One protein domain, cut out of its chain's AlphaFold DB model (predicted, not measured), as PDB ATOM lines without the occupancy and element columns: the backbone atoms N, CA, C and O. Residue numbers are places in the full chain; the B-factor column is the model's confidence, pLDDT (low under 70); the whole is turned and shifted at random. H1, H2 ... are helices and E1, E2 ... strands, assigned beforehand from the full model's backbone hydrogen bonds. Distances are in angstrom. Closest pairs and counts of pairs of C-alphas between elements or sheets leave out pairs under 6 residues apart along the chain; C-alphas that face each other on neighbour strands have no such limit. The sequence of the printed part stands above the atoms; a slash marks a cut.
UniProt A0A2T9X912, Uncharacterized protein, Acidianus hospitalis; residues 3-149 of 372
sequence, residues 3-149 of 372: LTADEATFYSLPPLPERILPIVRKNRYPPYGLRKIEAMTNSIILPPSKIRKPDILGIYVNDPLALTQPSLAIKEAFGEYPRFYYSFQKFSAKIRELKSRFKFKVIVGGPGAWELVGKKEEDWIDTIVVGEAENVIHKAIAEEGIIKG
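What this domain is: This is residues 3 to 149 of the 372 residues of an uncharacterized protein of Acidianus hospitalis (UniProt A0A2T9X912). A small four-stranded parallel sheet has the short helix H6 over one face and the very short H5 over the other, while the long helix H4 runs past the sheet without packing on it and H3 lies at the far end of the long axis from H6. Long loops, residues 11 to 31 and 41 to 55, join H1, H2 and E1. The printed part has 147 residues, with six named helices and four named strands in the order H1 H2 E1 H3 H4 E2 H5 E3 H6 E4; the sheet's order is E1 E2 E3 E4. The class is mixed, helices and strands, with under half of the residues in named elements. The whole is compact, with a radius of gyration of the C-alphas of 14.9 A and spans of 43 by 30 by 30 A.

Where its parts are: Find C-alpha 7 at (82.497, 124.046, 125.237), where H1, residues 7 to 10, begins. Next come H2, residues 32 to 40, 13.0 A long, and E1, residues 56 to 60, 13.3 A. H3 holds residues 69 to 78, 14.3 A. At C-alpha 83, (90.859, 128.932, 125.011), H4 begins and runs 27.7 A to residue 101. Then read E2, residues 105 to 109, 13.3 A; H5, residues 113 to 116; E3, residues 127 to 130, 9.8 A; H6, residues 137 to 142, 8.8 A; and E4, residues 145 to 148, 9.8 A, ending at (94.103, 100.688, 126.977).

How they stand to each other: Look first at the sheet, with edge strands E1 and E4. E1 and E2 are parallel at 19 degrees, with N 57 and O 105 at 2.8 A. E2 and E3 are parallel at 12 degrees, with N 129 and O 108 at 2.8 A. E3 and E4 are parallel at 22 degrees, with N 147 and O 128 at 2.8 A. Three strand-helix-strand units, parallel neighbour strands with helices between, follow: E1, H3 H4, E2 and E2, H5, E3 have right-handed crossovers, and E3, H6, E4 a left-handed one. H6 is on the sheet at a height of 7.8 A, over E3 and along the strands, at 21 degrees to E3 on the local plane; the closest C-alphas of the two are those of Thr 127 and Ala 140, 6.8 A apart. H5 is on the opposite face, at a height of 7.2 A, only just over E3, with 3 of its C-alphas falling on it. H2 only grazes the sheet with residues 32 to 37. H4 is not on the sheet, but only just, with 4 pairs of C-alphas within 10 A; its residues 83 to 91 touch H1, closest at the C-alphas of Ala 8 and Phe 84, 5.1 A. H3 is not on the sheet and touches no helix. In H2, H3 and H6 every O i to N i+4 pair is within hydrogen-bond range, in H4 14 of 15; H1 and H5 are too short for such a pair.

The domain as a whole: The two C-alphas farthest apart are those of Ala 77 and Ala 142, at 43.0 A. The printed part has no cut. The links H1 to H2 and H2 to E1 are long. The mean pLDDT of the printed part is 93.5; look at residues 21 to 24 for the values under 70.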
ATOM      1  N   LEU A   3      76.963 111.704 126.092       98.56
ATOM      2  CA  LEU A   3      78.226 112.038 125.449       98.56
ATOM      3  C   LEU A   3      78.367 113.561 125.306       98.56
ATOM      4  O   LEU A   3      77.417 114.234 124.905       98.56
ATOM      5  N   THR A   4      79.539 114.114 125.614       98.56
ATOM      6  CA  THR A   4      79.824 115.558 125.508       98.56
ATOM      7  C   THR A   4      81.325 115.823 125.331       98.56
ATOM      8  O   THR A   4      82.138 114.908 125.334       98.56
ATOM      9  N   ALA A   5      81.699 117.088 125.182       98.44
ATOM     10  CA  ALA A   5      83.057 117.604 125.353       98.44
ATOM     11  C   ALA A   5      82.981 118.932 126.130       98.44
ATOM     12  O   ALA A   5      81.872 119.387 126.437       98.44
ATOM     13  N   ASP A   6      84.115 119.568 126.430       97.62
ATOM     14  CA  ASP A   6      84.116 120.962 126.892       97.62
ATOM     15  C   ASP A   6      83.557 121.908 125.805       97.62
ATOM     16  O   ASP A   6      83.427 121.531 124.640       97.62
ATOM     17  N   GLU A   7      83.201 123.146 126.162       95.69
ATOM     18  CA  GLU A   7      82.497 124.046 125.237       95.69
ATOM     19  C   GLU A   7      83.307 124.383 123.976       95.69
ATOM     20  O   GLU A   7      82.756 124.389 122.870       95.69
ATOM     21  N   ALA A   8      84.602 124.654 124.121       94.50
ATOM     22  CA  ALA A   8      85.463 124.997 123.001       94.50
ATOM     23  C   ALA A   8      85.634 123.818 122.041       94.50
ATOM     24  O   ALA A   8      85.452 123.997 120.835       94.50
ATOM     25  N   THR A   9      85.893 122.619 122.566       96.06
ATOM     26  CA  THR A   9      86.023 121.406 121.747       96.06
ATOM     27  C   THR A   9      84.694 121.026 121.097       96.06
ATOM     28  O   THR A   9      84.649 120.768 119.894       96.06
ATOM     29  N   PHE A  10      83.586 121.056 121.849       97.31
ATOM     30  CA  PHE A  10      82.261 120.668 121.353       97.31
ATOM     31  C   PHE A  10      81.820 121.501 120.143       97.31
ATOM     32  O   PHE A  10      81.236 120.970 119.202       97.31
ATOM     33  N   TYR A  11      82.110 122.805 120.160       95.31
ATOM     34  CA  TYR A  11      81.736 123.732 119.092       95.31
ATOM     35  C   TYR A  11      82.858 124.022 118.088       95.31
ATOM     36  O   TYR A  11      82.673 124.891 117.229       95.31
ATOM     37  N   SER A  12      83.994 123.323 118.185       92.69
ATOM     38  CA  SER A  12      85.192 123.547 117.361       92.69
ATOM     39  C   SER A  12      85.613 125.022 117.329       92.69
ATOM     40  O   SER A  12      85.828 125.600 116.260       92.69
ATOM     41  N   LEU A  13      85.658 125.663 118.500       91.38
ATOM     42  CA  LEU A  13      86.077 127.058 118.605       91.38
ATOM     43  C   LEU A  13      87.571 127.194 118.259       91.38
ATOM     44  O   LEU A  13      88.351 126.304 118.595       91.38
ATOM     45  N   PRO A  14      87.995 128.305 117.627       88.50
ATOM     46  CA  PRO A  14      89.393 128.519 117.293       88.50
ATOM     47  C   PRO A  14      90.279 128.494 118.538       88.50
ATOM     48  O   PRO A  14      89.857 128.981 119.594       88.50
ATOM     49  N   PRO A  15      91.522 128.010 118.412       88.75
ATOM     50  CA  PRO A  15      92.432 127.838 119.535       88.75
ATOM     51  C   PRO A  15      93.084 129.163 119.977       88.75
ATOM     52  O   PRO A  15      94.193 129.173 120.484       88.75
ATOM     53  N   LEU A  16      92.416 130.304 119.794       88.44
ATOM     54  CA  LEU A  16      92.919 131.602 120.244       88.44
ATOM     55  C   LEU A  16      92.666 131.796 121.747       88.44
ATOM     56  O   LEU A  16      91.708 131.224 122.280       88.44
ATOM     57  N   PRO A  17      93.471 132.618 122.440       88.06
ATOM     58  CA  PRO A  17      93.215 132.965 123.832       88.06
ATOM     59  C   PRO A  17      91.819 133.549 124.078       88.06
ATOM     60  O   PRO A  17      91.231 134.202 123.217       88.06
ATOM     61  N   GLU A  18      91.283 133.394 125.292       81.69
ATOM     62  CA  GLU A  18      89.926 133.860 125.622       81.69
ATOM     63  C   GLU A  18      89.765 135.392 125.524       81.69
ATOM     64  O   GLU A  18      88.664 135.891 125.271       81.69
ATOM     65  N   ARG A  19      90.848 136.160 125.680       84.44
ATOM     66  CA  ARG A  19      90.849 137.619 125.461       84.44
ATOM     67  C   ARG A  19      90.828 138.044 123.990       84.44
ATOM     68  O   ARG A  19      90.595 139.215 123.716       84.44
ATOM     69  N   ILE A  20      91.033 137.115 123.060       79.19
ATOM     70  CA  ILE A  20      91.007 137.355 121.616       79.19
ATOM     71  C   ILE A  20      89.826 136.573 121.063       79.19
ATOM     72  O   ILE A  20      89.944 135.425 120.640       79.19
ATOM     73  N   LEU A  21      88.647 137.186 121.138       67.12
ATOM     74  CA  LEU A  21      87.383 136.527 120.832       67.12
ATOM     75  C   LEU A  21      86.820 137.118 119.539       67.12
ATOM     76  O   LEU A  21      86.016 138.054 119.594       67.12
ATOM     77  N   PRO A  22      87.237 136.614 118.362       61.81
ATOM     78  CA  PRO A  22      86.515 136.935 117.146       61.81
ATOM     79  C   PRO A  22      85.063 136.468 117.307       61.81
ATOM     80  O   PRO A  22      84.789 135.492 118.011       61.81
ATOM     81  N   ILE A  23      84.111 137.135 116.652       63.50
ATOM     82  CA  ILE A  23      82.781 136.542 116.482       63.50
ATOM     83  C   ILE A  23      82.985 135.264 115.674       63.50
ATOM     84  O   ILE A  23      83.205 135.318 114.464       63.50
ATOM     85  N   VAL A  24      82.919 134.115 116.341       69.12
ATOM     86  CA  VAL A  24      83.017 132.822 115.674       69.12
ATOM     87  C   VAL A  24      81.684 132.121 115.778       69.12
ATOM     88  O   VAL A  24      81.127 131.915 116.857       69.12
ATOM     89  N   ARG A  25      81.171 131.731 114.616       78.06
ATOM     90  CA  ARG A  25      80.000 130.876 114.528       78.06
ATOM     91  C   ARG A  25      80.352 129.511 115.117       78.06
ATOM     92  O   ARG A  25      81.177 128.797 114.556       78.06
ATOM     93  N   LYS A  26      79.693 129.153 116.221       87.69
ATOM     94  CA  LYS A  26      79.754 127.807 116.805       87.69
ATOM     95  C   LYS A  26      79.445 126.763 115.731       87.69
ATOM     96  O   LYS A  26      78.482 126.934 114.969       87.69
ATOM     97  N   ASN A  27      80.237 125.692 115.673       88.69
ATOM     98  CA  ASN A  27      79.891 124.556 114.832       88.69
ATOM     99  C   ASN A  27      78.554 123.971 115.307       88.69
ATOM    100  O   ASN A  27      78.273 123.922 116.499       88.69
ATOM    101  N   ARG A  28      77.689 123.575 114.376       91.81
ATOM    102  CA  ARG A  28      76.387 122.988 114.720       91.81
ATOM    103  C   ARG A  28      76.502 121.513 115.095       91.81
ATOM    104  O   ARG A  28      75.601 120.989 115.742       91.81
ATOM    105  N   TYR A  29      77.581 120.863 114.672       96.56
ATOM    106  CA  TYR A  29      77.787 119.432 114.823       96.56
ATOM    107  C   TYR A  29      78.879 119.141 115.861       96.56
ATOM    108  O   TYR A  29      79.844 119.903 115.937       96.56
ATOM    109  N   PRO A  30      78.742 118.056 116.645       97.12
ATOM    110  CA  PRO A  30      79.723 117.669 117.654       97.12
ATOM    111  C   PRO A  30      80.990 117.065 117.016       97.12
ATOM    112  O   PRO A  30      80.960 116.690 115.839       97.12
ATOM    113  N   PRO A  31      82.083 116.902 117.782       97.56
ATOM    114  CA  PRO A  31      83.293 116.215 117.331       97.56
ATOM    115  C   PRO A  31      83.027 114.825 116.732       97.56
ATOM    116  O   PRO A  31      82.167 114.083 117.215       97.56
ATOM    117  N   TYR A  32      83.805 114.446 115.715       97.81
ATOM    118  CA  TYR A  32      83.697 113.146 115.043       97.81
ATOM    119  C   TYR A  32      83.872 111.959 115.998       97.81
ATOM    120  O   TYR A  32      83.087 111.012 115.949       97.81
ATOM    121  N   GLY A  33      84.806 112.051 116.951       96.69
ATOM    122  CA  GLY A  33      85.003 111.010 117.963       96.69
ATOM    123  C   GLY A  33      83.745 110.704 118.784       96.69
ATOM    124  O   GLY A  33      83.456 109.540 119.047       96.69
ATOM    125  N   LEU A  34      82.924 111.714 119.113       97.88
ATOM    126  CA  LEU A  34      81.646 111.481 119.803       97.88
ATOM    127  C   LEU A  34      80.652 110.717 118.925       97.88
ATOM    128  O   LEU A  34      79.959 109.831 119.423       97.88
ATOM    129  N   ARG A  35      80.604 111.019 117.621       97.81
ATOM    130  CA  ARG A  35      79.746 110.306 116.662       97.81
ATOM    131  C   ARG A  35      80.165 108.852 116.479       97.81
ATOM    132  O   ARG A  35      79.295 108.002 116.309       97.81
ATOM    133  N   LYS A  36      81.463 108.544 116.567       96.75
ATOM    134  CA  LYS A  36      81.945 107.156 116.571       96.75
ATOM    135  C   LYS A  36      81.441 106.393 117.793       96.75
ATOM    136  O   LYS A  36      80.896 105.304 117.642       96.75
ATOM    137  N   ILE A  37      81.529 106.977 118.991       97.19
ATOM    138  CA  ILE A  37      81.002 106.323 120.199       97.19
ATOM    139  C   ILE A  37      79.472 106.183 120.142       97.19
ATOM    140  O   ILE A  37      78.948 105.127 120.482       97.19
ATOM    141  N   GLU A  38      78.736 107.185 119.657       97.19
ATOM    142  CA  GLU A  38      77.281 107.105 119.408       97.19
ATOM    143  C   GLU A  38      76.905 106.036 118.358       97.19
ATOM    144  O   GLU A  38      75.837 105.420 118.408       97.19
ATOM    145  N   ALA A  39      77.779 105.755 117.391       95.88
ATOM    146  CA  ALA A  39      77.528 104.680 116.437       95.88
ATOM    147  C   ALA A  39      77.529 103.303 117.125       95.88
ATOM    148  O   ALA A  39      76.722 102.439 116.776       95.88
ATOM    149  N   MET A  40      78.373 103.136 118.143       94.50
ATOM    150  CA  MET A  40      78.568 101.881 118.877       94.50
ATOM    151  C   MET A  40      77.701 101.756 120.129       94.50
ATOM    152  O   MET A  40      77.457 100.660 120.622       94.50
ATOM    153  N   THR A  41      77.230 102.880 120.658       91.44
ATOM    154  CA  THR A  41      76.473 102.944 121.906       91.44
ATOM    155  C   THR A  41      75.145 103.640 121.650       91.44
ATOM    156  O   THR A  41      75.099 104.623 120.921       91.44
ATOM    157  N   ASN A  42      74.048 103.199 122.270       85.50
ATOM    158  CA  ASN A  42      72.766 103.925 122.224       85.50
ATOM    159  C   ASN A  42      72.802 105.187 123.116       85.50
ATOM    160  O   ASN A  42      71.935 105.412 123.958       85.50
ATOM    161  N   SER A  43      73.870 105.972 122.993       95.50
ATOM    162  CA  SER A  43      74.126 107.167 123.785       95.50
ATOM    163  C   SER A  43      73.513 108.400 123.149       95.50
ATOM    164  O   SER A  43      73.255 108.443 121.951       95.50
ATOM    165  N   ILE A  44      73.333 109.435 123.965       97.06
ATOM    166  CA  ILE A  44      72.809 110.727 123.526       97.06
ATOM    167  C   ILE A  44      73.929 111.757 123.621       97.06
ATOM    168  O   ILE A  44      74.512 111.933 124.691       97.06
ATOM    169  N   ILE A  45      74.211 112.466 122.528       98.25
ATOM    170  CA  ILE A  45      75.155 113.589 122.542       98.25
ATOM    171  C   ILE A  45      74.431 114.862 122.992       98.25
ATOM    172  O   ILE A  45      73.470 115.298 122.357       98.25
ATOM    173  N   LEU A  46      74.917 115.489 124.063       97.75
ATOM    174  CA  LEU A  46      74.401 116.758 124.576       97.75
ATOM    175  C   LEU A  46      75.518 117.807 124.644       97.75
ATOM    176  O   LEU A  46      76.648 117.468 124.982       97.75
ATOM    177  N   PRO A  47      75.218 119.095 124.393       97.19
ATOM    178  CA  PRO A  47      76.151 120.171 124.699       97.19
ATOM    179  C   PRO A  47      76.482 120.232 126.201       97.19
ATOM    180  O   PRO A  47      75.589 119.990 127.024       97.19
ATOM    181  N   PRO A  48      77.690 120.687 126.588       96.62
ATOM    182  CA  PRO A  48      78.133 120.708 127.989       96.62
ATOM    183  C   PRO A  48      77.245 121.553 128.917       96.62
ATOM    184  O   PRO A  48      77.130 121.285 130.117       96.62
ATOM    185  N   SER A  49      76.563 122.569 128.379       95.56
ATOM    186  CA  SER A  49      75.617 123.401 129.133       95.56
ATOM    187  C   SER A  49      74.341 122.658 129.544       95.56
ATOM    188  O   SER A  49      73.726 123.031 130.540       95.56
ATOM    189  N   LYS A  50      73.960 121.591 128.828       96.69
ATOM    190  CA  LYS A  50      72.740 120.809 129.089       96.69
ATOM    191  C   LYS A  50      72.952 119.626 130.039       96.69
ATOM    192  O   LYS A  50      71.977 118.987 130.423       96.69
ATOM    193  N   ILE A  51      74.190 119.348 130.442       96.12
ATOM    194  CA  ILE A  51      74.498 118.286 131.406       96.12
ATOM    195  C   ILE A  51      73.963 118.683 132.786       96.12
ATOM    196  O   ILE A  51      74.335 119.735 133.312       96.12
ATOM    197  N   ARG A  52      73.078 117.844 133.344       91.94
ATOM    198  CA  ARG A  52      72.483 118.021 134.681       91.94
ATOM    199  C   ARG A  52      72.753 116.826 135.594       91.94
ATOM    200  O   ARG A  52      73.472 116.972 136.568       91.94
ATOM    201  N   LYS A  53      72.192 115.658 135.269       91.75
ATOM    202  CA  LYS A  53      72.336 114.423 136.051       91.75
ATOM    203  C   LYS A  53      72.412 113.217 135.102       91.75
ATOM    204  O   LYS A  53      71.369 112.661 134.766       91.75
ATOM    205  N   PRO A  54      73.602 112.886 134.573       94.44
ATOM    206  CA  PRO A  54      73.803 111.655 133.812       94.44
ATOM    207  C   PRO A  54      73.938 110.456 134.763       94.44
ATOM    208  O   PRO A  54      74.376 110.642 135.889       94.44
ATOM    209  N   ASP A  55      73.645 109.237 134.302       95.62
ATOM    210  CA  ASP A  55      74.087 108.010 134.998       95.62
ATOM    211  C   ASP A  55      75.538 107.664 134.629       95.62
ATOM    212  O   ASP A  55      76.353 107.272 135.464       95.62
ATOM    213  N   ILE A  56      75.868 107.855 133.347       97.88
ATOM    214  CA  ILE A  56      77.210 107.711 132.777       97.88
ATOM    215  C   ILE A  56      77.446 108.883 131.829       97.88
ATOM    216  O   ILE A  56      76.623 109.130 130.937       97.88
ATOM    217  N   LEU A  57      78.568 109.573 132.011       98.50
ATOM    218  CA  LEU A  57      79.017 110.702 131.209       98.50
ATOM    219  C   LEU A  57      80.311 110.341 130.470       98.50
ATOM    220  O   LEU A  57      81.365 110.229 131.086       98.50
ATOM    221  N   GLY A  58      80.231 110.186 129.151       98.44
ATOM    222  CA  GLY A  58      81.393 110.082 128.276       98.44
ATOM    223  C   GLY A  58      81.837 111.464 127.798       98.44
ATOM    224  O   GLY A  58      81.034 112.222 127.249       98.44
ATOM    225  N   ILE A  59      83.108 111.799 127.994       98.69
ATOM    226  CA  ILE A  59      83.698 113.087 127.629       98.69
ATOM    227  C   ILE A  59      84.786 112.854 126.584       98.69
ATOM    228  O   ILE A  59      85.740 112.117 126.818       98.69
ATOM    229  N   TYR A  60      84.644 113.509 125.436       98.62
ATOM    230  CA  TYR A  60      85.679 113.559 124.413       98.62
ATOM    231  C   TYR A  60      86.659 114.696 124.690       98.62
ATOM    232  O   TYR A  60      86.243 115.842 124.878       98.62
ATOM    233  N   VAL A  61      87.951 114.380 124.649       97.88
ATOM    234  CA  VAL A  61      89.052 115.336 124.777       97.88
ATOM    235  C   VAL A  61      90.010 115.217 123.590       97.88
ATOM    236  O   VAL A  61      90.333 114.115 123.142       97.88
ATOM    237  N   ASN A  62      90.461 116.361 123.071       94.19
ATOM    238  CA  ASN A  62      91.407 116.415 121.951       94.19
ATOM    239  C   ASN A  62      92.820 116.824 122.387       94.19
ATOM    240  O   ASN A  62      93.772 116.158 122.012       94.19
ATOM    241  N   ASP A  63      92.936 117.891 123.180       95.56
ATOM    242  CA  ASP A  63      94.188 118.393 123.772       95.56
ATOM    243  C   ASP A  63      93.835 119.148 125.073       95.56
ATOM    244  O   ASP A  63      93.815 120.380 125.103       95.56
ATOM    245  N   PRO A  64      93.344 118.444 126.111       96.44
ATOM    246  CA  PRO A  64      92.721 119.073 127.278       96.44
ATOM    247  C   PRO A  64      93.685 119.936 128.109       96.44
ATOM    248  O   PRO A  64      93.245 120.902 128.741       96.44
ATOM    249  N   LEU A  65      94.981 119.612 128.113       95.81
ATOM    250  CA  LEU A  65      96.020 120.307 128.874       95.81
ATOM    251  C   LEU A  65      96.942 121.164 127.992       95.81
ATOM    252  O   LEU A  65      97.878 121.768 128.521       95.81
ATOM    253  N   ALA A  66      96.644 121.291 126.693       94.75
ATOM    254  CA  ALA A  66      97.379 122.128 125.743       94.75
ATOM    255  C   ALA A  66      98.871 121.753 125.653       94.75
ATOM    256  O   ALA A  66      99.745 122.626 125.675       94.75
ATOM    257  N   LEU A  67      99.154 120.450 125.573       92.62
ATOM    258  CA  LEU A  67     100.512 119.892 125.557       92.62
ATOM    259  C   LEU A  67     101.028 119.592 124.144       92.62
ATOM    260  O   LEU A  67     102.206 119.272 123.978       92.62
ATOM    261  N   THR A  68     100.182 119.698 123.116       89.06
ATOM    262  CA  THR A  68     100.605 119.469 121.727       89.06
ATOM    263  C   THR A  68     101.440 120.629 121.168       89.06
ATOM    264  O   THR A  68     101.327 121.774 121.605       89.06
ATOM    265  N   GLN A  69     102.256 120.356 120.143       84.69
ATOM    266  CA  GLN A  69     103.099 121.370 119.484       84.69
ATOM    267  C   GLN A  69     102.320 122.612 118.996       84.69
ATOM    268  O   GLN A  69     102.754 123.728 119.294       84.69
ATOM    269  N   PRO A  70     101.151 122.483 118.326       85.69
ATOM    270  CA  PRO A  70     100.339 123.646 117.962       85.69
ATOM    271  C   PRO A  70      99.928 124.494 119.171       85.69
ATOM    272  O   PRO A  70      99.928 125.722 119.108       85.69
ATOM    273  N   SER A  71      99.595 123.850 120.285       91.12
ATOM    274  CA  SER A  71      99.143 124.514 121.509       91.12
ATOM    275  C   SER A  71     100.273 125.235 122.227       91.12
ATOM    276  O   SER A  71     100.077 126.353 122.706       91.12
ATOM    277  N   LEU A  72     101.469 124.644 122.233       89.69
ATOM    278  CA  LEU A  72     102.682 125.284 122.733       89.69
ATOM    279  C   LEU A  72     103.083 126.489 121.871       89.69
ATOM    280  O   LEU A  72     103.429 127.525 122.427       89.69
ATOM    281  N   ALA A  73     102.952 126.412 120.541       88.06
ATOM    282  CA  ALA A  73     103.183 127.555 119.651       88.06
ATOM    283  C   ALA A  73     102.221 128.721 119.941       88.06
ATOM    284  O   ALA A  73     102.625 129.881 119.980       88.06
ATOM    285  N   ILE A  74     100.945 128.427 120.213       90.94
ATOM    286  CA  ILE A  74      99.974 129.451 120.623       90.94
ATOM    287  C   ILE A  74     100.351 130.037 121.986       90.94
ATOM    288  O   ILE A  74     100.315 131.256 122.158       90.94
ATOM    289  N   LYS A  75     100.741 129.187 122.941       91.75
ATOM    290  CA  LYS A  75     101.192 129.641 124.257       91.75
ATOM    291  C   LYS A  75     102.391 130.573 124.154       91.75
ATOM    292  O   LYS A  75     102.387 131.614 124.803       91.75
ATOM    293  N   GLU A  76     103.365 130.239 123.317       91.38
ATOM    294  CA  GLU A  76     104.542 131.073 123.085       91.38
ATOM    295  C   GLU A  76     104.154 132.417 122.452       91.38
ATOM    296  O   GLU A  76     104.489 133.480 122.975       91.38
ATOM    297  N   ALA A  77     103.339 132.391 121.392       89.62
ATOM    298  CA  ALA A  77     102.928 133.595 120.672       89.62
ATOM    299  C   ALA A  77     102.114 134.586 121.521       89.62
ATOM    300  O   ALA A  77     102.231 135.799 121.333       89.62
ATOM    301  N   PHE A  78     101.269 134.095 122.433       91.06
ATOM    302  CA  PHE A  78     100.343 134.929 123.207       91.06
ATOM    303  C   PHE A  78     100.683 135.046 124.697       91.06
ATOM    304  O   PHE A  78     100.052 135.847 125.388       91.06
ATOM    305  N   GLY A  79     101.656 134.283 125.200       90.88
ATOM    306  CA  GLY A  79     102.027 134.220 126.618       90.88
ATOM    307  C   GLY A  79     100.996 133.544 127.528       90.88
ATOM    308  O   GLY A  79     101.108 133.639 128.747       90.88
ATOM    309  N   GLU A  80      99.982 132.878 126.973       92.06
ATOM    310  CA  GLU A  80      98.937 132.184 127.733       92.06
ATOM    311  C   GLU A  80      98.381 130.987 126.958       92.06
ATOM    312  O   GLU A  80      98.526 130.896 125.740       92.06
ATOM    313  N   TYR A  81      97.694 130.082 127.652       93.62
ATOM    314  CA  TYR A  81      97.142 128.890 127.019       93.62
ATOM    315  C   TYR A  81      95.982 129.194 126.048       93.62
ATOM    316  O   TYR A  81      95.229 130.156 126.234       93.62
ATOM    317  N   PRO A  82      95.771 128.338 125.031       92.88
ATOM    318  CA  PRO A  82      94.593 128.403 124.174       92.88
ATOM    319  C   PRO A  82      93.279 128.366 124.965       92.88
ATOM    320  O   PRO A  82      93.174 127.735 126.015       92.88
ATOM    321  N   ARG A  83      92.209 128.948 124.413       92.25
ATOM    322  CA  ARG A  83      90.859 128.932 125.011       92.25
ATOM    323  C   ARG A  83      90.389 127.553 125.483       92.25
ATOM    324  O   ARG A  83      89.703 127.475 126.503       92.25
ATOM    325  N   PHE A  84      90.652 126.497 124.714       93.88
ATOM    326  CA  PHE A  84      90.113 125.171 125.029       93.88
ATOM    327  C   PHE A  84      90.696 124.611 126.330       93.88
ATOM    328  O   PHE A  84      89.978 123.916 127.038       93.88
ATOM    329  N   TYR A  85      91.915 125.011 126.710       96.19
ATOM    330  CA  TYR A  85      92.507 124.680 128.004       96.19
ATOM    331  C   TYR A  85      91.624 125.202 129.144       96.19
ATOM    332  O   TYR A  85      91.127 124.442 129.972       96.19
ATOM    333  N   TYR A  86      91.323 126.504 129.141       95.19
ATOM    334  CA  TYR A  86      90.466 127.116 130.162       95.19
ATOM    335  C   TYR A  86      89.020 126.609 130.102       95.19
ATOM    336  O   TYR A  86      88.356 126.499 131.132       95.19
ATOM    337  N   SER A  87      88.520 126.299 128.903       96.06
ATOM    338  CA  SER A  87      87.208 125.676 128.707       96.06
ATOM    339  C   SER A  87      87.139 124.299 129.367       96.06
ATOM    340  O   SER A  87      86.187 124.032 130.103       96.06
ATOM    341  N   PHE A  88      88.162 123.461 129.177       97.50
ATOM    342  CA  PHE A  88      88.277 122.167 129.839       97.50
ATOM    343  C   PHE A  88      88.366 122.331 131.359       97.50
ATOM    344  O   PHE A  88      87.565 121.733 132.062       97.50
ATOM    345  N   GLN A  89      89.209 123.233 131.874       96.56
ATOM    346  CA  GLN A  89      89.316 123.494 133.320       96.56
ATOM    347  C   GLN A  89      87.971 123.899 133.955       96.56
ATOM    348  O   GLN A  89      87.552 123.325 134.965       96.56
ATOM    349  N   LYS A  90      87.244 124.846 133.337       96.88
ATOM    350  CA  LYS A  90      85.899 125.261 133.782       96.88
ATOM    351  C   LYS A  90      84.903 124.101 133.716       96.88
ATOM    352  O   LYS A  90      84.067 123.946 134.608       96.88
ATOM    353  N   PHE A  91      84.977 123.288 132.664       97.88
ATOM    354  CA  PHE A  91      84.112 122.129 132.492       97.88
ATOM    355  C   PHE A  91      84.390 121.052 133.549       97.88
ATOM    356  O   PHE A  91      83.451 120.609 134.206       97.88
ATOM    357  N   SER A  92      85.651 120.706 133.800       97.38
ATOM    358  CA  SER A  92      86.055 119.747 134.833       97.38
ATOM    359  C   SER A  92      85.626 120.209 136.227       97.38
ATOM    360  O   SER A  92      85.082 119.417 136.992       97.38
ATOM    361  N   ALA A  93      85.768 121.501 136.554       96.94
ATOM    362  CA  ALA A  93      85.256 122.060 137.811       96.94
ATOM    363  C   ALA A  93      83.734 121.874 137.959       96.94
ATOM    364  O   ALA A  93      83.262 121.425 139.004       96.94
ATOM    365  N   LYS A  94      82.967 122.127 136.890       96.81
ATOM    366  CA  LYS A  94      81.518 121.871 136.864       96.81
ATOM    367  C   LYS A  94      81.193 120.387 137.066       96.81
ATOM    368  O   LYS A  94      80.244 120.066 137.776       96.81
ATOM    369  N   ILE A  95      81.937 119.470 136.443       97.56
ATOM    370  CA  ILE A  95      81.689 118.030 136.612       97.56
ATOM    371  C   ILE A  95      82.027 117.569 138.035       97.56
ATOM    372  O   ILE A  95      81.242 116.816 138.606       97.56
ATOM    373  N   ARG A  96      83.111 118.075 138.643       96.44
ATOM    374  CA  ARG A  96      83.439 117.844 140.064       96.44
ATOM    375  C   ARG A  96      82.292 118.267 140.985       96.44
ATOM    376  O   ARG A  96      81.868 117.487 141.834       96.44
ATOM    377  N   GLU A  97      81.736 119.462 140.774       95.69
ATOM    378  CA  GLU A  97      80.571 119.947 141.529       95.69
ATOM    379  C   GLU A  97      79.337 119.054 141.327       95.69
ATOM    380  O   GLU A  97      78.602 118.758 142.266       95.69
ATOM    381  N   LEU A  98      79.093 118.578 140.104       96.44
ATOM    382  CA  LEU A  98      77.992 117.649 139.861       96.44
ATOM    383  C   LEU A  98      78.219 116.303 140.559       96.44
ATOM    384  O   LEU A  98      77.265 115.768 141.126       96.44
ATOM    385  N   LYS A  99      79.446 115.766 140.556       95.38
ATOM    386  CA  LYS A  99      79.782 114.500 141.231       95.38
ATOM    387  C   LYS A  99      79.669 114.587 142.750       95.38
ATOM    388  O   LYS A  99      79.291 113.604 143.379       95.38
ATOM    389  N   SER A 100      79.927 115.751 143.349       94.81
ATOM    390  CA  SER A 100      79.726 115.926 144.797       94.81
ATOM    391  C   SER A 100      78.245 115.875 145.197       94.81
ATOM    392  O   SER A 100      77.920 115.573 146.344       94.81
ATOM    393  N   ARG A 101      77.334 116.130 144.248       95.75
ATOM    394  CA  ARG A 101      75.876 116.146 144.458       95.75
ATOM    395  C   ARG A 101      75.178 114.875 143.986       95.75
ATOM    396  O   ARG A 101      74.127 114.517 144.515       95.75
ATOM    397  N   PHE A 102      75.723 114.213 142.971       96.31
ATOM    398  CA  PHE A 102      75.118 113.060 142.319       96.31
ATOM    399  C   PHE A 102      76.161 111.976 142.079       96.31
ATOM    400  O   PHE A 102      77.257 112.249 141.604       96.31
ATOM    401  N   LYS A 103      75.788 110.720 142.326       95.00
ATOM    402  CA  LYS A 103      76.623 109.574 141.971       95.00
ATOM    403  C   LYS A 103      76.417 109.234 140.500       95.00
ATOM    404  O   LYS A 103      75.304 108.887 140.112       95.00
ATOM    405  N   PHE A 104      77.473 109.348 139.705       97.50
ATOM    406  CA  PHE A 104      77.499 108.923 138.311       97.50
ATOM    407  C   PHE A 104      78.927 108.646 137.865       97.50
ATOM    408  O   PHE A 104      79.876 109.183 138.440       97.50
ATOM    409  N   LYS A 105      79.049 107.832 136.817       97.81
ATOM    410  CA  LYS A 105      80.336 107.460 136.237       97.81
ATOM    411  C   LYS A 105      80.776 108.458 135.171       97.81
ATOM    412  O   LYS A 105      79.976 108.868 134.329       97.81
ATOM    413  N   VAL A 106      82.054 108.802 135.164       98.50
ATOM    414  CA  VAL A 106      82.723 109.640 134.173       98.50
ATOM    415  C   VAL A 106      83.756 108.808 133.430       98.50
ATOM    416  O   VAL A 106      84.673 108.251 134.026       98.50
ATOM    417  N   ILE A 107      83.625 108.786 132.107       98.50
ATOM    418  CA  ILE A 107      84.561 108.141 131.192       98.50
ATOM    419  C   ILE A 107      85.151 109.228 130.301       98.50
ATOM    420  O   ILE A 107      84.404 109.943 129.632       98.50
ATOM    421  N   VAL A 108      86.473 109.348 130.252       98.44
ATOM    422  CA  VAL A 108      87.162 110.275 129.348       98.44
ATOM    423  C   VAL A 108      87.893 109.495 128.261       98.44
ATOM    424  O   VAL A 108      88.533 108.483 128.534       98.44
ATOM    425  N   GLY A 109      87.796 109.961 127.020       98.00
ATOM    426  CA  GLY A 109      88.496 109.378 125.878       98.00
ATOM    427  C   GLY A 109      88.719 110.395 124.761       98.00
ATOM    428  O   GLY A 109      88.302 111.546 124.853       98.00
ATOM    429  N   GLY A 110      89.358 109.957 123.681       96.75
ATOM    430  CA  GLY A 110      89.728 110.806 122.546       96.75
ATOM    431  C   GLY A 110      91.244 110.990 122.421       96.75
ATOM    432  O   GLY A 110      91.993 110.486 123.261       96.75
ATOM    433  N   PRO A 111      91.712 111.681 121.366       94.38
ATOM    434  CA  PRO A 111      93.138 111.780 121.046       94.38
ATOM    435  C   PRO A 111      94.010 112.348 122.173       94.38
ATOM    436  O   PRO A 111      95.163 111.948 122.295       94.38
ATOM    437  N   GLY A 112      93.460 113.230 123.016       95.69
ATOM    438  CA  GLY A 112      94.180 113.878 124.122       95.69
ATOM    439  C   GLY A 112      94.024 113.194 125.481       95.69
ATOM    440  O   GLY A 112      94.453 113.738 126.493       95.69
ATOM    441  N   ALA A 113      93.381 112.023 125.558       97.00
ATOM    442  CA  ALA A 113      93.076 111.383 126.844       97.00
ATOM    443  C   ALA A 113      94.331 110.967 127.632       97.00
ATOM    444  O   ALA A 113      94.302 110.906 128.860       97.00
ATOM    445  N   TRP A 114      95.443 110.717 126.933       95.38
ATOM    446  CA  TRP A 114      96.726 110.363 127.542       95.38
ATOM    447  C   TRP A 114      97.276 111.463 128.464       95.38
ATOM    448  O   TRP A 114      97.990 111.149 129.411       95.38
ATOM    449  N   GLU A 115      96.910 112.731 128.246       96.06
ATOM    450  CA  GLU A 115      97.385 113.873 129.042       96.06
ATOM    451  C   GLU A 115      96.889 113.838 130.495       96.06
ATOM    452  O   GLU A 115      97.511 114.416 131.390       96.06
ATOM    453  N   LEU A 116      95.772 113.144 130.733       96.69
ATOM    454  CA  LEU A 116      95.090 113.066 132.028       96.69
ATOM    455  C   LEU A 116      95.555 111.864 132.868       96.69
ATOM    456  O   LEU A 116      95.221 111.754 134.047       96.69
ATOM    457  N   VAL A 117      96.331 110.950 132.282       94.44
ATOM    458  CA  VAL A 117      96.800 109.737 132.956       94.44
ATOM    459  C   VAL A 117      97.726 110.091 134.124       94.44
ATOM    460  O   VAL A 117      98.722 110.792 133.962       94.44
ATOM    461  N   GLY A 118      97.413 109.569 135.315       88.25
ATOM    462  CA  GLY A 118      98.239 109.736 136.518       88.25
ATOM    463  C   GLY A 118      98.179 111.129 137.158       88.25
ATOM    464  O   GLY A 118      98.968 111.416 138.060       88.25
ATOM    465  N   LYS A 119      97.263 112.001 136.716       87.75
ATOM    466  CA  LYS A 119      97.072 113.342 137.281       87.75
ATOM    467  C   LYS A 119      96.172 113.284 138.510       87.75
ATOM    468  O   LYS A 119      95.008 112.911 138.412       87.75
ATOM    469  N   LYS A 120      96.706 113.684 139.669       74.69
ATOM    470  CA  LYS A 120      95.940 113.723 140.926       74.69
ATOM    471  C   LYS A 120      94.761 114.690 140.855       74.69
ATOM    472  O   LYS A 120      93.747 114.424 141.485       74.69
ATOM    473  N   GLU A 121      94.880 115.783 140.097       82.06
ATOM    474  CA  GLU A 121      93.778 116.737 139.945       82.06
ATOM    475  C   GLU A 121      92.566 116.120 139.230       82.06
ATOM    476  O   GLU A 121      91.460 116.641 139.338       82.06
ATOM    477  N   GLU A 122      92.738 115.011 138.512       89.50
ATOM    478  CA  GLU A 122      91.711 114.397 137.669       89.50
ATOM    479  C   GLU A 122      90.967 113.232 138.360       89.50
ATOM    480  O   GLU A 122      90.411 112.358 137.701       89.50
ATOM    481  N   ASP A 123      90.905 113.255 139.696       88.50
ATOM    482  CA  ASP A 123      90.230 112.277 140.575       88.50
ATOM    483  C   ASP A 123      88.719 112.094 140.328       88.50
ATOM    484  O   ASP A 123      88.111 111.106 140.735       88.50
ATOM    485  N   TRP A 124      88.098 113.042 139.636       95.19
ATOM    486  CA  TRP A 124      86.697 113.004 139.232       95.19
ATOM    487  C   TRP A 124      86.430 112.092 138.035       95.19
ATOM    488  O   TRP A 124      85.261 111.811 137.747       95.19
ATOM    489  N   ILE A 125      87.474 111.643 137.338       97.94
ATOM    490  CA  ILE A 125      87.381 110.716 136.216       97.94
ATOM    491  C   ILE A 125      87.468 109.287 136.749       97.94
ATOM    492  O   ILE A 125      88.492 108.886 137.292       97.94
ATOM    493  N   ASP A 126      86.416 108.499 136.539       98.19
ATOM    494  CA  ASP A 126      86.405 107.101 136.981       98.19
ATOM    495  C   ASP A 126      87.144 106.202 135.983       98.19
ATOM    496  O   ASP A 126      87.815 105.251 136.374       98.19
ATOM    497  N   THR A 127      87.058 106.509 134.683       98.38
ATOM    498  CA  THR A 127      87.680 105.703 133.627       98.38
ATOM    499  C   THR A 127      88.339 106.574 132.560       98.38
ATOM    500  O   THR A 127      87.700 107.461 131.994       98.38
ATOM    501  N   ILE A 128      89.594 106.284 132.214       98.44
ATOM    502  CA  ILE A 128      90.307 106.925 131.096       98.44
ATOM    503  C   ILE A 128      90.569 105.877 130.017       98.44
ATOM    504  O   ILE A 128      91.242 104.879 130.267       98.44
ATOM    505  N   VAL A 129      90.068 106.115 128.805       98.19
ATOM    506  CA  VAL A 129      90.326 105.269 127.635       98.19
ATOM    507  C   VAL A 129      91.441 105.885 126.799       98.19
ATOM    508  O   VAL A 129      91.275 106.966 126.231       98.19
ATOM    509  N   VAL A 130      92.568 105.180 126.693       97.00
ATOM    510  CA  VAL A 130      93.714 105.579 125.861       97.00
ATOM    511  C   VAL A 130      93.828 104.627 124.678       97.00
ATOM    512  O   VAL A 130      94.002 103.429 124.874       97.00
ATOM    513  N   GLY A 131      93.758 105.157 123.457       94.81
ATOM    514  CA  GLY A 131      93.743 104.367 122.221       94.81
ATOM    515  C   GLY A 131      92.336 104.215 121.637       94.81
ATOM    516  O   GLY A 131      91.475 105.073 121.826       94.81
ATOM    517  N   GLU A 132      92.116 103.135 120.892       95.88
ATOM    518  CA  GLU A 132      90.870 102.876 120.159       95.88
ATOM    519  C   GLU A 132      89.784 102.280 121.063       95.88
ATOM    520  O   GLU A 132      90.004 101.305 121.780       95.88
ATOM    521  N   ALA A 133      88.595 102.880 121.045       95.94
ATOM    522  CA  ALA A 133      87.526 102.546 121.982       95.94
ATOM    523  C   ALA A 133      86.647 101.374 121.514       95.94
ATOM    524  O   ALA A 133      85.908 100.818 122.324       95.94
ATOM    525  N   GLU A 134      86.711 100.998 120.237       95.12
ATOM    526  CA  GLU A 134      85.796 100.060 119.580       95.12
ATOM    527  C   GLU A 134      85.660  98.733 120.335       95.12
ATOM    528  O   GLU A 134      84.546  98.277 120.589       95.12
ATOM    529  N   ASN A 135      86.784  98.154 120.760       95.00
ATOM    530  CA  ASN A 135      86.809  96.854 121.435       95.00
ATOM    531  C   ASN A 135      86.631  96.957 122.958       95.00
ATOM    532  O   ASN A 135      86.419  95.953 123.633       95.00
ATOM    533  N   VAL A 136      86.748  98.162 123.525       95.88
ATOM    534  CA  VAL A 136      86.839  98.358 124.979       95.88
ATOM    535  C   VAL A 136      85.731  99.232 125.544       95.88
ATOM    536  O   VAL A 136      85.676  99.391 126.753       95.88
ATOM    537  N   ILE A 137      84.814  99.777 124.740       95.50
ATOM    538  CA  ILE A 137      83.782 100.706 125.230       95.50
ATOM    539  C   ILE A 137      82.826 100.068 126.248       95.50
ATOM    540  O   ILE A 137      82.396 100.731 127.189       95.50
ATOM    541  N   HIS A 138      82.522  98.775 126.122       94.44
ATOM    542  CA  HIS A 138      81.703  98.065 127.111       94.44
ATOM    543  C   HIS A 138      82.463  97.842 128.425       94.44
ATOM    544  O   HIS A 138      81.898  98.042 129.498       94.44
ATOM    545  N   LYS A 139      83.764  97.533 128.336       95.75
ATOM    546  CA  LYS A 139      84.678  97.464 129.484       95.75
ATOM    547  C   LYS A 139      84.798  98.833 130.166       95.75
ATOM    548  O   LYS A 139      84.496  98.958 131.342       95.75
ATOM    549  N   ALA A 140      85.078  99.856 129.358       96.38
ATOM    550  CA  ALA A 140      84.695 101.263 129.464       96.38
ATOM    551  C   ALA A 140      83.663 101.595 130.551       96.38
ATOM    552  O   ALA A 140      83.885 102.261 131.561       96.38
ATOM    553  N   ILE A 141      82.464 101.108 130.242       96.19
ATOM    554  CA  ILE A 141      81.220 101.344 130.957       96.19
ATOM    555  C   ILE A 141      81.169 100.562 132.269       96.19
ATOM    556  O   ILE A 141      80.702 101.110 133.265       96.19
ATOM    557  N   ALA A 142      81.692  99.338 132.307       96.19
ATOM    558  CA  ALA A 142      81.629  98.465 133.478       96.19
ATOM    559  C   ALA A 142      82.724  98.743 134.525       96.19
ATOM    560  O   ALA A 142      82.450  98.713 135.718       96.19
ATOM    561  N   GLU A 143      83.941  99.072 134.095       96.19
ATOM    562  CA  GLU A 143      85.146  99.081 134.939       96.19
ATOM    563  C   GLU A 143      85.758 100.478 135.101       96.19
ATOM    564  O   GLU A 143      85.597 101.348 134.242       96.19
ATOM    565  N   GLU A 144      86.462 100.697 136.205       96.12
ATOM    566  CA  GLU A 144      87.178 101.942 136.516       96.12
ATOM    567  C   GLU A 144      88.681 101.811 136.222       96.12
ATOM    568  O   GLU A 144      89.213 100.713 136.050       96.12
ATOM    569  N   GLY A 145      89.374 102.945 136.159       96.12
ATOM    570  CA  GLY A 145      90.810 103.029 135.923       96.12
ATOM    571  C   GLY A 145      91.191 103.323 134.472       96.12
ATOM    572  O   GLY A 145      90.418 103.859 133.676       96.12
ATOM    573  N   ILE A 146      92.442 103.018 134.127       97.12
ATOM    574  CA  ILE A 146      92.997 103.302 132.801       97.12
ATOM    575  C   ILE A 146      92.813 102.075 131.916       97.12
ATOM    576  O   ILE A 146      93.430 101.032 132.137       97.12
ATOM    577  N   ILE A 147      92.000 102.217 130.877       97.50
ATOM    578  CA  ILE A 147      91.718 101.160 129.912       97.50
ATOM    579  C   ILE A 147      92.446 101.478 128.610       97.50
ATOM    580  O   ILE A 147      92.178 102.475 127.939       97.50
ATOM    581  N   LYS A 148      93.388 100.606 128.249       96.94
ATOM    582  CA  LYS A 148      94.103 100.688 126.977       96.94
ATOM    583  C   LYS A 148      93.250 100.064 125.878       96.94
ATOM    584  O   LYS A 148      92.942  98.875 125.927       96.94
ATOM    585  N   GLY A 149      92.875 100.883 124.908       93.69
ATOM    586  CA  GLY A 149      92.247 100.459 123.671       93.69
ATOM    587  C   GLY A 149      93.208  99.648 122.809       93.69
ATOM    588  O   GLY A 149      94.405  99.934 122.758       93.69
TER     589      GLY A 149